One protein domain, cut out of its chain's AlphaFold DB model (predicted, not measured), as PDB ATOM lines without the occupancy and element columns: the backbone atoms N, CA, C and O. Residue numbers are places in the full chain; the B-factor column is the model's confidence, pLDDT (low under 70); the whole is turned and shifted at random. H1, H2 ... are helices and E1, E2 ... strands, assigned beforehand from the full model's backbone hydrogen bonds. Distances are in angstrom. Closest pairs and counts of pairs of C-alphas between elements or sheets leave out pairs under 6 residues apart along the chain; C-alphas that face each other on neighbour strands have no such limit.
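This is residues 36 to 130 of the 220 residues of an uncharacterized protein of Streptomyces klenkii (UniProt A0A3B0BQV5). Two antiparallel sheets of four strands lie face to face as a sandwich, E5 E6 E7 E8 over E1 E4 E3 E2, with their strands running nearly the same line, at 18 degrees. The short helix H1 sits at one end of the second sheet, and residues 36 to 45 fold back beside its edge strand E1. The 95 printed residues hold one named helix and eight named strands, in the order E1 H1 E2 E3 E4 E5 E6 E7 E8, and the class is mostly strand. The whole is compact and rounded, with a radius of gyration of the C-alphas of 12.5 A and spans of 34 by 26 by 22 A.

In the first sheet, E5 is residues 93 to 97, 10.8 A long, E6 is 103 to 108, 16.2 A, E7 is 112 to 119, 22.1 A, and E8 is 122 to 129, 23.5 A, ending at C-alpha 129 at (-37.030, 3.259, -22.294). In the other, E1 is residues 46 to 50, 13.2 A, beginning at C-alpha 46 at (-29.279, 13.837, -29.086); E4 is 82 to 88, 17.7 A; E3 is 71 to 75, 13.2 A; and E2 is 64 to 68, 12.6 A. H1 is residues 52 to 56, 6.7 A.

E5 E6 E7 E8 form a meander, each strand the antiparallel neighbour of the one before, in a twisted sheet. Within hydrogen-bond range are N 97 and O 105 of E5 and E6, 2.8 A, N 106 and O 114 of E6 and E7, 2.9 A, and N 113 and O 128 of E7 and E8, 2.7 A. E2 E3 E4 form a second meander, with N 66 and O 73 at 2.8 A and N 72 and O 86 at 2.7 A; E1 is the antiparallel neighbour of E4, with N 47 and O 87 at 2.8 A. Between the sheets, the closest C-alphas of E1 and E8 are those of Val 50 and Leu 123, 6.9 A, and those of E3 and E5 are Gly 71 and Pro 93, 6.0 A. E3 and E6 are near each other, with 8 pairs of C-alphas within 10 A, while E1 and E5 are apart. H1 only grazes the sheet E1 E4 E3 E2; its closest C-alphas to E4 are those of Ala 54 and Arg 83, 4.4 A. Its O i to N i+4 pair is within hydrogen-bond range.

The C-alphas farthest apart are those of Ala 56 and Val 130, 36.1 A. The printed part has no cut and no long link; the tight link E4 to E5 passes from one sheet to the other. Mean pLDDT of the printed part is 86.4, with residues 36 to 42 and residue 59 under 70.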
ATOM      1  N   ALA A  36     -24.489  26.966 -31.784       47.72
ATOM      2  CA  ALA A  36     -24.899  25.582 -31.704       47.72
ATOM      3  C   ALA A  36     -23.872  24.871 -30.822       47.72
ATOM      4  O   ALA A  36     -22.838  24.411 -31.309       47.72
ATOM      5  N   VAL A  37     -24.142  24.782 -29.519       53.69
ATOM      6  CA  VAL A  37     -23.411  23.863 -28.642       53.69
ATOM      7  C   VAL A  37     -23.765  22.441 -29.087       53.69
ATOM      8  O   VAL A  37     -24.723  21.828 -28.627       53.69
ATOM      9  N   ARG A  38     -23.017  21.928 -30.067       50.25
ATOM     10  CA  ARG A  38     -23.086  20.541 -30.525       50.25
ATOM     11  C   ARG A  38     -22.229  19.704 -29.585       50.25
ATOM     12  O   ARG A  38     -21.056  19.463 -29.857       50.25
ATOM     13  N   GLY A  39     -22.822  19.248 -28.488       44.78
ATOM     14  CA  GLY A  39     -22.260  18.138 -27.727       44.78
ATOM     15  C   GLY A  39     -22.285  16.887 -28.603       44.78
ATOM     16  O   GLY A  39     -23.332  16.272 -28.778       44.78
ATOM     17  N   ARG A  40     -21.158  16.543 -29.234       42.59
ATOM     18  CA  ARG A  40     -21.004  15.254 -29.917       42.59
ATOM     19  C   ARG A  40     -20.728  14.226 -28.822       42.59
ATOM     20  O   ARG A  40     -19.732  14.394 -28.129       42.59
ATOM     21  N   HIS A  41     -21.569  13.195 -28.726       47.03
ATOM     22  CA  HIS A  41     -21.621  12.127 -27.702       47.03
ATOM     23  C   HIS A  41     -22.635  12.343 -26.566       47.03
ATOM     24  O   HIS A  41     -22.343  12.107 -25.398       47.03
ATOM     25  N   ALA A  42     -23.872  12.715 -26.903       59.25
ATOM     26  CA  ALA A  42     -24.992  12.320 -26.055       59.25
ATOM     27  C   ALA A  42     -25.265  10.814 -26.282       59.25
ATOM     28  O   ALA A  42     -25.352  10.411 -27.446       59.25
ATOM     29  N   PRO A  43     -25.411   9.979 -25.235       74.94
ATOM     30  CA  PRO A  43     -25.569   8.521 -25.358       74.94
ATOM     31  C   PRO A  43     -26.739   8.083 -26.258       74.94
ATOM     32  O   PRO A  43     -26.730   6.974 -26.779       74.94
ATOM     33  N   PHE A  44     -27.715   8.965 -26.492       83.62
ATOM     34  CA  PHE A  44     -28.901   8.709 -27.317       83.62
ATOM     35  C   PHE A  44     -28.889   9.415 -28.684       83.62
ATOM     36  O   PHE A  44     -29.937   9.512 -29.330       83.62
ATOM     37  N   GLY A  45     -27.731   9.929 -29.122       88.56
ATOM     38  CA  GLY A  45     -27.597  10.648 -30.395       88.56
ATOM     39  C   GLY A  45     -28.337  11.988 -30.415       88.56
ATOM     40  O   GLY A  45     -28.792  12.435 -31.473       88.56
ATOM     41  N   ASP A  46     -28.511  12.606 -29.244       92.50
ATOM     42  CA  ASP A  46     -29.279  13.837 -29.086       92.50
ATOM     43  C   ASP A  46     -28.607  15.025 -29.782       92.50
ATOM     44  O   ASP A  46     -27.403  15.267 -29.672       92.50
ATOM     45  N   ARG A  47     -29.421  15.822 -30.472       92.88
ATOM     46  CA  ARG A  47     -29.035  17.084 -31.098       92.88
ATOM     47  C   ARG A  47     -29.967  18.167 -30.586       92.88
ATOM     48  O   ARG A  47     -31.123  18.255 -30.997       92.88
ATOM     49  N   LEU A  48     -29.446  18.973 -29.672       92.50
ATOM     50  CA  LEU A  48     -30.158  20.069 -29.032       92.50
ATOM     51  C   LEU A  48     -29.683  21.401 -29.608       92.50
ATOM     52  O   LEU A  48     -28.500  21.588 -29.893       92.50
ATOM     53  N   THR A  49     -30.593  22.347 -29.794       92.44
ATOM     54  CA  THR A  49     -30.231  23.723 -30.144       92.44
ATOM     55  C   THR A  49     -31.180  24.674 -29.447       92.44
ATOM     56  O   THR A  49     -32.395  24.514 -29.538       92.44
ATOM     57  N   VAL A  50     -30.616  25.663 -28.758       92.75
ATOM     58  CA  VAL A  50     -31.345  26.817 -28.229       92.75
ATOM     59  C   VAL A  50     -31.065  27.986 -29.163       92.75
ATOM     60  O   VAL A  50     -29.920  28.241 -29.527       92.75
ATOM     61  N   HIS A  51     -32.116  28.660 -29.603       91.75
ATOM     62  CA  HIS A  51     -32.027  29.783 -30.530       91.75
ATOM     63  C   HIS A  51     -32.097  31.112 -29.774       91.75
ATOM     64  O   HIS A  51     -32.709  31.190 -28.711       91.75
ATOM     65  N   ALA A  52     -31.554  32.185 -30.356       88.19
ATOM     66  CA  ALA A  52     -31.535  33.516 -29.738       88.19
ATOM     67  C   ALA A  52     -32.931  34.018 -29.317       88.19
ATOM     68  O   ALA A  52     -33.083  34.620 -28.254       88.19
ATOM     69  N   ALA A  53     -33.975  33.700 -30.092       84.81
ATOM     70  CA  ALA A  53     -35.353  34.060 -29.752       84.81
ATOM     71  C   ALA A  53     -35.846  33.421 -28.437       84.81
ATOM     72  O   ALA A  53     -36.790  33.920 -27.833       84.81
ATOM     73  N   ALA A  54     -35.211  32.347 -27.955       83.56
ATOM     74  CA  ALA A  54     -35.502  31.793 -26.636       83.56
ATOM     75  C   ALA A  54     -35.033  32.696 -25.489       83.56
ATOM     76  O   ALA A  54     -35.662  32.691 -24.438       83.56
ATOM     77  N   HIS A  55     -33.955  33.460 -25.683       82.75
ATOM     78  CA  HIS A  55     -33.420  34.381 -24.674       82.75
ATOM     79  C   HIS A  55     -34.143  35.730 -24.680       82.75
ATOM     80  O   HIS A  55     -34.252  36.371 -23.642       82.75
ATOM     81  N   ALA A  56     -34.671  36.139 -25.836       81.88
ATOM     82  CA  ALA A  56     -35.474  37.353 -25.967       81.88
ATOM     83  C   ALA A  56     -36.930  37.179 -25.487       81.88
ATOM     84  O   ALA A  56     -37.630  38.163 -25.257       81.88
ATOM     85  N   ALA A  57     -37.408  35.938 -25.368       78.69
ATOM     86  CA  ALA A  57     -38.790  35.658 -25.013       78.69
ATOM     87  C   ALA A  57     -39.087  35.919 -23.533       78.69
ATOM     88  O   ALA A  57     -38.316  35.541 -22.649       78.69
ATOM     89  N   ARG A  58     -40.267  36.479 -23.247       78.62
ATOM     90  CA  ARG A  58     -40.731  36.624 -21.866       78.62
ATOM     91  C   ARG A  58     -41.244  35.278 -21.336       78.62
ATOM     92  O   ARG A  58     -41.795  34.491 -22.109       78.62
ATOM     93  N   PRO A  59     -41.169  35.022 -20.015       69.56
ATOM     94  CA  PRO A  59     -41.701  33.794 -19.415       69.56
ATOM     95  C   PRO A  59     -43.191  33.541 -19.705       69.56
ATOM     96  O   PRO A  59     -43.623  32.391 -19.786       69.56
ATOM     97  N   ALA A  60     -43.982  34.605 -19.881       73.00
ATOM     98  CA  ALA A  60     -45.408  34.517 -20.197       73.00
ATOM     99  C   ALA A  60     -45.684  33.980 -21.616       73.00
ATOM    100  O   ALA A  60     -46.720  33.341 -21.845       73.00
ATOM    101  N   ASP A  61     -44.748  34.183 -22.546       79.69
ATOM    102  CA  ASP A  61     -44.889  33.818 -23.948       79.69
ATOM    103  C   ASP A  61     -44.570  32.330 -24.100       79.69
ATOM    104  O   ASP A  61     -43.440  31.947 -24.375       79.69
ATOM    105  N   ALA A  62     -45.541  31.451 -23.877       80.75
ATOM    106  CA  ALA A  62     -45.312  30.015 -24.008       80.75
ATOM    107  C   ALA A  62     -45.121  29.626 -25.485       80.75
ATOM    108  O   ALA A  62     -46.036  29.858 -26.283       80.75
ATOM    109  N   PRO A  63     -44.007  28.977 -25.874       87.94
ATOM    110  CA  PRO A  63     -43.860  28.546 -27.251       87.94
ATOM    111  C   PRO A  63     -44.811  27.388 -27.555       87.94
ATOM    112  O   PRO A  63     -45.198  26.602 -26.680       87.94
ATOM    113  N   ARG A  64     -45.175  27.261 -28.828       89.62
ATOM    114  CA  ARG A  64     -45.841  26.074 -29.362       89.62
ATOM    115  C   ARG A  64     -44.783  25.063 -29.771       89.62
ATOM    116  O   ARG A  64     -43.717  25.444 -30.232       89.62
ATOM    117  N   VAL A  65     -45.086  23.779 -29.619       91.06
ATOM    118  CA  VAL A  65     -44.189  22.689 -30.030       91.06
ATOM    119  C   VAL A  65     -44.799  21.968 -31.216       91.06
ATOM    120  O   VAL A  65     -45.993  21.697 -31.189       91.06
ATOM    121  N   ARG A  66     -44.024  21.611 -32.232       91.12
ATOM    122  CA  ARG A  66     -44.472  20.751 -33.334       91.12
ATOM    123  C   ARG A  66     -43.483  19.623 -33.583       91.12
ATOM    124  O   ARG A  66     -42.297  19.757 -33.285       91.12
ATOM    125  N   VAL A  67     -43.992  18.539 -34.156       92.44
ATOM    126  CA  VAL A  67     -43.160  17.496 -34.754       92.44
ATOM    127  C   VAL A  67     -42.645  18.005 -36.094       92.44
ATOM    128  O   VAL A  67     -43.409  18.521 -36.907       92.44
ATOM    129  N   VAL A  68     -41.346  17.854 -36.311       91.62
ATOM    130  CA  VAL A  68     -40.667  18.098 -37.583       91.62
ATOM    131  C   VAL A  68     -39.936  16.831 -38.014       91.62
ATOM    132  O   VAL A  68     -39.845  15.857 -37.263       91.62
ATOM    133  N   ARG A  69     -39.397  16.820 -39.238       85.25
ATOM    134  CA  ARG A  69     -38.654  15.663 -39.748       85.25
ATOM    135  C   ARG A  69     -37.485  15.325 -38.812       85.25
ATOM    136  O   ARG A  69     -36.512  16.071 -38.747       85.25
ATOM    137  N   GLY A  70     -37.590  14.191 -38.117       86.12
ATOM    138  CA  GLY A  70     -36.555  13.680 -37.209       86.12
ATOM    139  C   GLY A  70     -36.479  14.368 -35.841       86.12
ATOM    140  O   GLY A  70     -35.485  14.192 -35.143       86.12
ATOM    141  N   GLY A  71     -37.482  15.159 -35.437       95.25
ATOM    142  CA  GLY A  71     -37.415  15.816 -34.133       95.25
ATOM    143  C   GLY A  71     -38.599  16.697 -33.753       95.25
ATOM    144  O   GLY A  71     -39.684  16.636 -34.327       95.25
ATOM    145  N   LEU A  72     -38.356  17.525 -32.745       95.44
ATOM    146  CA  LEU A  72     -39.268  18.486 -32.155       95.44
ATOM    147  C   LEU A  72     -38.724  19.896 -32.347       95.44
ATOM    148  O   LEU A  72     -37.521  20.144 -32.242       95.44
ATOM    149  N   GLU A  73     -39.632  20.833 -32.557       94.19
ATOM    150  CA  GLU A  73     -39.321  22.253 -32.625       94.19
ATOM    151  C   GLU A  73     -40.301  23.024 -31.753       94.19
ATOM    152  O   GLU A  73     -41.517  22.894 -31.918       94.19
ATOM    153  N   ALA A  74     -39.774  23.857 -30.859       93.19
ATOM    154  CA  ALA A  74     -40.544  24.908 -30.222       93.19
ATOM    155  C   ALA A  74     -40.375  26.222 -30.966       93.19
ATOM    156  O   ALA A  74     -39.255  26.642 -31.260       93.19
ATOM    157  N   TYR A  75     -41.488  26.896 -31.209       92.00
ATOM    158  CA  TYR A  75     -41.541  28.157 -31.925       92.00
ATOM    159  C   TYR A  75     -42.493  29.132 -31.237       92.00
ATOM    160  O   TYR A  75     -43.416  28.750 -30.511       92.00
ATOM    161  N   ASP A  76     -42.244  30.410 -31.459       90.75
ATOM    162  CA  ASP A  76     -43.133  31.484 -31.064       90.75
ATOM    163  C   ASP A  76     -44.361  31.527 -31.994       90.75
ATOM    164  O   ASP A  76     -44.188  31.597 -33.210       90.75
ATOM    165  N   PRO A  77     -45.601  31.458 -31.478       88.50
ATOM    166  CA  PRO A  77     -46.783  31.391 -32.334       88.50
ATOM    167  C   PRO A  77     -47.084  32.693 -33.084       88.50
ATOM    168  O   PRO A  77     -47.756  32.628 -34.107       88.50
ATOM    169  N   GLY A  78     -46.628  33.849 -32.588       90.38
ATOM    170  CA  GLY A  78     -46.887  35.139 -33.228       90.38
ATOM    171  C   GLY A  78     -45.912  35.433 -34.365       90.38
ATOM    172  O   GLY A  78     -46.305  35.950 -35.403       90.38
ATOM    173  N   THR A  79     -44.642  35.074 -34.181       91.31
ATOM    174  CA  THR A  79     -43.555  35.398 -35.125       91.31
ATOM    175  C   THR A  79     -43.063  34.201 -35.936       91.31
ATOM    176  O   THR A  79     -42.342  34.366 -36.915       91.31
ATOM    177  N   GLY A  80     -43.384  32.976 -35.513       92.81
ATOM    178  CA  GLY A  80     -42.819  31.748 -36.072       92.81
ATOM    179  C   GLY A  80     -41.354  31.502 -35.693       92.81
ATOM    180  O   GLY A  80     -40.788  30.484 -36.098       92.81
ATOM    181  N   ALA A  81     -40.728  32.392 -34.914       93.06
ATOM    182  CA  ALA A  81     -39.322  32.286 -34.554       93.06
ATOM    183  C   ALA A  81     -39.053  31.030 -33.714       93.06
ATOM    184  O   ALA A  81     -39.738  30.759 -32.723       93.06
ATOM    185  N   ARG A  82     -38.023  30.266 -34.088       93.62
ATOM    186  CA  ARG A  82     -37.623  29.062 -33.350       93.62
ATOM    187  C   ARG A  82     -37.051  29.445 -32.000       93.62
ATOM    188  O   ARG A  82     -36.211  30.334 -31.919       93.62
ATOM    189  N   ARG A  83     -37.449  28.728 -30.957       91.56
ATOM    190  CA  ARG A  83     -36.886  28.861 -29.610       91.56
ATOM    191  C   ARG A  83     -35.918  27.739 -29.305       91.56
ATOM    192  O   ARG A  83     -34.797  27.990 -28.883       91.56
ATOM    193  N   TRP A  84     -36.312  26.508 -29.587       93.44
ATOM    194  CA  TRP A  84     -35.407  25.377 -29.478       93.44
ATOM    195  C   TRP A  84     -35.777  24.272 -30.456       93.44
ATOM    196  O   TRP A  84     -36.931  24.147 -30.868       93.44
ATOM    197  N   THR A  85     -34.791  23.453 -30.799       94.56
ATOM    198  CA  THR A  85     -34.986  22.209 -31.541       94.56
ATOM    199  C   THR A  85     -34.347  21.055 -30.797       94.56
ATOM    200  O   THR A  85     -33.268  21.201 -30.218       94.56
ATOM    201  N   TYR A  86     -34.998  19.903 -30.864       95.31
ATOM    202  CA  TYR A  86     -34.487  18.654 -30.334       95.31
ATOM    203  C   TYR A  86     -34.668  17.545 -31.368       95.31
ATOM    204  O   TYR A  86     -35.780  17.300 -31.825       95.31
ATOM    205  N   ALA A  87     -33.587  16.878 -31.749       95.12
ATOM    206  CA  ALA A  87     -33.611  15.741 -32.660       95.12
ATOM    207  C   ALA A  87     -32.787  14.587 -32.092       95.12
ATOM    208  O   ALA A  87     -31.865  14.810 -31.308       95.12
ATOM    209  N   ARG A  88     -33.093  13.367 -32.534       94.19
ATOM    210  CA  ARG A  88     -32.293  12.176 -32.248       94.19
ATOM    211  C   ARG A  88     -31.802  11.569 -33.548       94.19
ATOM    212  O   ARG A  88     -32.546  11.459 -34.519       94.19
ATOM    213  N   GLU A  89     -30.528  11.219 -33.584       92.31
ATOM    214  CA  GLU A  89     -29.930  10.584 -34.752       92.31
ATOM    215  C   GLU A  89     -30.585   9.231 -35.050       92.31
ATOM    216  O   GLU A  89     -30.740   8.412 -34.157       92.31
ATOM    217  N   GLY A  90     -31.006   9.015 -36.300       91.69
ATOM    218  CA  GLY A  90     -31.632   7.759 -36.736       91.69
ATOM    219  C   GLY A  90     -33.081   7.540 -36.282       91.69
ATOM    220  O   GLY A  90     -33.710   6.600 -36.760       91.69
ATOM    221  N   HIS A  91     -33.634   8.417 -35.439       92.69
ATOM    222  CA  HIS A  91     -34.942   8.225 -34.812       92.69
ATOM    223  C   HIS A  91     -35.907   9.366 -35.114       92.69
ATOM    224  O   HIS A  91     -35.516  10.516 -35.332       92.69
ATOM    225  N   ARG A  92     -37.207   9.057 -35.104       93.06
ATOM    226  CA  ARG A  92     -38.264  10.067 -35.254       93.06
ATOM    227  C   ARG A  92     -39.281   9.988 -34.117       93.06
ATOM    228  O   ARG A  92     -39.598   8.886 -33.667       93.06
ATOM    229  N   PRO A  93     -39.830  11.131 -33.679       94.06
ATOM    230  CA  PRO A  93     -40.937  11.122 -32.739       94.06
ATOM    231  C   PRO A  93     -42.201  10.614 -33.447       94.06
ATOM    232  O   PRO A  93     -42.516  11.036 -34.561       94.06
ATOM    233  N   LEU A  94     -42.919   9.705 -32.795       92.06
ATOM    234  CA  LEU A  94     -44.207   9.178 -33.247       92.06
ATOM    235  C   LEU A  94     -45.374   9.958 -32.647       92.06
ATOM    236  O   LEU A  94     -46.370  10.211 -33.316       92.06
ATOM    237  N   GLN A  95     -45.255  10.326 -31.373       92.94
ATOM    238  CA  GLN A  95     -46.298  11.022 -30.628       92.94
ATOM    239  C   GLN A  95     -45.672  12.068 -29.719       92.94
ATOM    240  O   GLN A  95     -44.548  11.899 -29.243       92.94
ATOM    241  N   THR A  96     -46.410  13.147 -29.464       93.62
ATOM    242  CA  THR A  96     -45.944  14.245 -28.614       93.62
ATOM    243  C   THR A  96     -47.040  14.765 -27.710       93.62
ATOM    244  O   THR A  96     -48.168  14.974 -28.155       93.62
ATOM    245  N   ALA A  97     -46.671  15.074 -26.476       91.25
ATOM    246  CA  ALA A  97     -47.519  15.672 -25.467       91.25
ATOM    247  C   ALA A  97     -46.877  16.950 -24.904       91.25
ATOM    248  O   ALA A  97     -45.660  17.129 -24.954       91.25
ATOM    249  N   ARG A  98     -47.697  17.862 -24.369       89.81
ATOM    250  CA  ARG A  98     -47.247  19.151 -23.814       89.81
ATOM    251  C   ARG A  98     -47.739  19.304 -22.368       89.81
ATOM    252  O   ARG A  98     -48.785  19.913 -22.158       89.81
ATOM    253  N   PRO A  99     -47.028  18.732 -21.379       82.94
ATOM    254  CA  PRO A  99     -47.465  18.749 -19.979       82.94
ATOM    255  C   PRO A  99     -47.348  20.131 -19.315       82.94
ATOM    256  O   PRO A  99     -48.035  20.408 -18.338       82.94
ATOM    257  N   ALA A 100     -46.486  21.009 -19.839       77.62
ATOM    258  CA  ALA A 100     -46.273  22.361 -19.331       77.62
ATOM    259  C   ALA A 100     -45.942  23.341 -20.468       77.62
ATOM    260  O   ALA A 100     -45.575  22.943 -21.577       77.62
ATOM    261  N   ARG A 101     -46.043  24.646 -20.180       73.31
ATOM    262  CA  ARG A 101     -45.652  25.713 -21.112       73.31
ATOM    263  C   ARG A 101     -44.157  25.608 -21.421       73.31
ATOM    264  O   ARG A 101     -43.335  25.612 -20.514       73.31
ATOM    265  N   GLY A 102     -43.812  25.510 -22.702       74.25
ATOM    266  CA  GLY A 102     -42.419  25.464 -23.154       74.25
ATOM    267  C   GLY A 102     -41.700  24.124 -23.016       74.25
ATOM    268  O   GLY A 102     -40.554  24.033 -23.456       74.25
ATOM    269  N   GLY A 103     -42.367  23.103 -22.471       87.19
ATOM    270  CA  GLY A 103     -41.876  21.730 -22.437       87.19
ATOM    271  C   GLY A 103     -42.601  20.822 -23.431       87.19
ATOM    272  O   GLY A 103     -43.717  21.108 -23.872       87.19
ATOM    273  N   ALA A 104     -41.970  19.706 -23.771       93.44
ATOM    274  CA  ALA A 104     -42.547  18.663 -24.607       93.44
ATOM    275  C   ALA A 104     -42.155  17.291 -24.078       93.44
ATOM    276  O   ALA A 104     -41.044  17.120 -23.596       93.44
ATOM    277  N   VAL A 105     -43.042  16.313 -24.221       95.50
ATOM    278  CA  VAL A 105     -42.701  14.898 -24.083       95.50
ATOM    279  C   VAL A 105     -42.953  14.217 -25.415       95.50
ATOM    280  O   VAL A 105     -43.969  14.489 -26.052       95.50
ATOM    281  N   ALA A 106     -42.035  13.366 -25.853       95.94
ATOM    282  CA  ALA A 106     -42.136  12.631 -27.104       95.94
ATOM    283  C   ALA A 106     -41.917  11.139 -26.883       95.94
ATOM    284  O   ALA A 106     -41.026  10.751 -26.128       95.94
ATOM    285  N   LEU A 107     -42.715  10.327 -27.573       95.38
ATOM    286  CA  LEU A 107     -42.488   8.899 -27.752       95.38
ATOM    287  C   LEU A 107     -41.844   8.685 -29.125       95.38
ATOM    288  O   LEU A 107     -42.392   9.131 -30.134       95.38
ATOM    289  N   TRP A 108     -40.692   8.025 -29.153       94.81
ATOM    290  CA  TRP A 108     -39.873   7.782 -30.342       94.81
ATOM    291  C   TRP A 108     -40.109   6.385 -30.923       94.81
ATOM    292  O   TRP A 108     -40.658   5.501 -30.265       94.81
ATOM    293  N   ASP A 109     -39.710   6.188 -32.179       92.38
ATOM    294  CA  ASP A 109     -39.913   4.937 -32.922       92.38
ATOM    295  C   ASP A 109     -39.148   3.720 -32.378       92.38
ATOM    296  O   ASP A 109     -39.554   2.576 -32.600       92.38
ATOM    297  N   ASP A 110     -38.093   3.951 -31.607       92.19
ATOM    298  CA  ASP A 110     -37.355   2.938 -30.854       92.19
ATOM    299  C   ASP A 110     -37.948   2.640 -29.468       92.19
ATOM    300  O   ASP A 110     -37.440   1.783 -28.751       92.19
ATOM    301  N   GLY A 111     -39.051   3.295 -29.093       92.81
ATOM    302  CA  GLY A 111     -39.700   3.109 -27.796       92.81
ATOM    303  C   GLY A 111     -39.063   3.910 -26.662       92.81
ATOM    304  O   GLY A 111     -39.419   3.711 -25.499       92.81
ATOM    305  N   LEU A 112     -38.142   4.827 -26.978       94.62
ATOM    306  CA  LEU A 112     -37.659   5.802 -26.013       94.62
ATOM    307  C   LEU A 112     -38.724   6.881 -25.788       94.62
ATOM    308  O   LEU A 112     -39.402   7.323 -26.714       94.62
ATOM    309  N   VAL A 113     -38.848   7.341 -24.553       96.44
ATOM    310  CA  VAL A 113     -39.637   8.503 -24.158       96.44
ATOM    311  C   VAL A 113     -38.679   9.572 -23.689       96.44
ATOM    312  O   VAL A 113     -37.775   9.295 -22.902       96.44
ATOM    313  N   THR A 114     -38.887  10.797 -24.147       96.62
ATOM    314  CA  THR A 114     -38.048  11.925 -23.754       96.62
ATOM    315  C   THR A 114     -38.895  13.090 -23.314       96.62
ATOM    316  O   THR A 114     -39.846  13.426 -24.020       96.62
ATOM    317  N   GLY A 115     -38.518  13.762 -22.232       95.50
ATOM    318  CA  GLY A 115     -39.058  15.076 -21.906       95.50
ATOM    319  C   GLY A 115     -38.010  16.151 -22.091       95.50
ATOM    320  O   GLY A 115     -36.885  16.010 -21.631       95.50
ATOM    321  N   THR A 116     -38.396  17.220 -22.770       93.81
ATOM    322  CA  THR A 116     -37.561  18.369 -23.101       93.81
ATOM    323  C   THR A 116     -38.154  19.606 -22.446       93.81
ATOM    324  O   THR A 116     -39.346  19.876 -22.608       93.81
ATOM    325  N   ALA A 117     -37.343  20.377 -21.730       87.94
ATOM    326  CA  ALA A 117     -37.773  21.629 -21.119       87.94
ATOM    327  C   ALA A 117     -36.669  22.683 -21.201       87.94
ATOM    328  O   ALA A 117     -35.495  22.380 -21.016       87.94
ATOM    329  N   LEU A 118     -37.052  23.933 -21.456       85.75
ATOM    330  CA  LEU A 118     -36.144  25.069 -21.354       85.75
ATOM    331  C   LEU A 118     -36.274  25.680 -19.953       85.75
ATOM    332  O   LEU A 118     -37.344  26.178 -19.599       85.75
ATOM    333  N   ARG A 119     -35.206  25.648 -19.152       80.62
ATOM    334  CA  ARG A 119     -35.156  26.217 -17.796       80.62
ATOM    335  C   ARG A 119     -33.940  27.122 -17.659       80.62
ATOM    336  O   ARG A 119     -32.826  26.694 -17.931       80.62
ATOM    337  N   GLY A 120     -34.154  28.378 -17.266       77.50
ATOM    338  CA  GLY A 120     -33.058  29.339 -17.079       77.50
ATOM    339  C   GLY A 120     -32.179  29.533 -18.322       77.50
ATOM    340  O   GLY A 120     -30.980  29.733 -18.196       77.50
ATOM    341  N   GLY A 121     -32.750  29.400 -19.526       79.25
ATOM    342  CA  GLY A 121     -32.010  29.476 -20.793       79.25
ATOM    343  C   GLY A 121     -31.298  28.183 -21.217       79.25
ATOM    344  O   GLY A 121     -30.855  28.103 -22.359       79.25
ATOM    345  N   ALA A 122     -31.254  27.156 -20.365       84.69
ATOM    346  CA  ALA A 122     -30.692  25.846 -20.684       84.69
ATOM    347  C   ALA A 122     -31.788  24.851 -21.095       84.69
ATOM    348  O   ALA A 122     -32.853  24.783 -20.476       84.69
ATOM    349  N   LEU A 123     -31.533  24.071 -22.147       87.69
ATOM    350  CA  LEU A 123     -32.433  23.010 -22.596       87.69
ATOM    351  C   LEU A 123     -32.048  21.698 -21.910       87.69
ATOM    352  O   LEU A 123     -30.960  21.178 -22.145       87.69
ATOM    353  N   THR A 124     -32.936  21.164 -21.077       89.62
ATOM    354  CA  THR A 124     -32.745  19.885 -20.388       89.62
ATOM    355  C   THR A 124     -33.558  18.794 -21.065       89.62
ATOM    356  O   THR A 124     -34.684  19.039 -21.513       89.62
ATOM    357  N   VAL A 125     -32.999  17.584 -21.117       93.56
ATOM    358  CA  VAL A 125     -33.684  16.391 -21.623       93.56
ATOM    359  C   VAL A 125     -33.507  15.240 -20.644       93.56
ATOM    360  O   VAL A 125     -32.399  14.994 -20.177       93.56
ATOM    361  N   TRP A 126     -34.600  14.544 -20.345       95.06
ATOM    362  CA  TRP A 126     -34.582  13.242 -19.682       95.06
ATOM    363  C   TRP A 126     -35.029  12.156 -20.659       95.06
ATOM    364  O   TRP A 126     -35.802  12.435 -21.578       95.06
ATOM    365  N   HIS A 127     -34.590  10.916 -20.435       95.81
ATOM    366  CA  HIS A 127     -34.892   9.760 -21.287       95.81
ATOM    367  C   HIS A 127     -35.386   8.575 -20.454       95.81
ATOM    368  O   HIS A 127     -34.875   8.328 -19.359       95.81
ATOM    369  N   ARG A 128     -36.363   7.822 -20.965       96.44
ATOM    370  CA  ARG A 128     -36.865   6.567 -20.380       96.44
ATOM    371  C   ARG A 128     -37.167   5.565 -21.490       96.44
ATOM    372  O   ARG A 128     -37.875   5.897 -22.433       96.44
ATOM    373  N   GLY A 129     -36.644   4.346 -21.390       93.56
ATOM    374  CA  GLY A 129     -37.030   3.259 -22.294       93.56
ATOM    375  C   GLY A 129     -38.356   2.644 -21.855       93.56
ATOM    376  O   GLY A 129     -38.520   2.354 -20.670       93.56
ATOM    377  N   VAL A 130     -39.284   2.430 -22.790       92.25
ATOM    378  CA  VAL A 130     -40.555   1.748 -22.509       92.25
ATOM    379  C   VAL A 130     -40.603   0.405 -23.240       92.25
ATOM    380  O   VAL A 130     -40.680   0.372 -24.474       92.25
TER     381      VAL A 130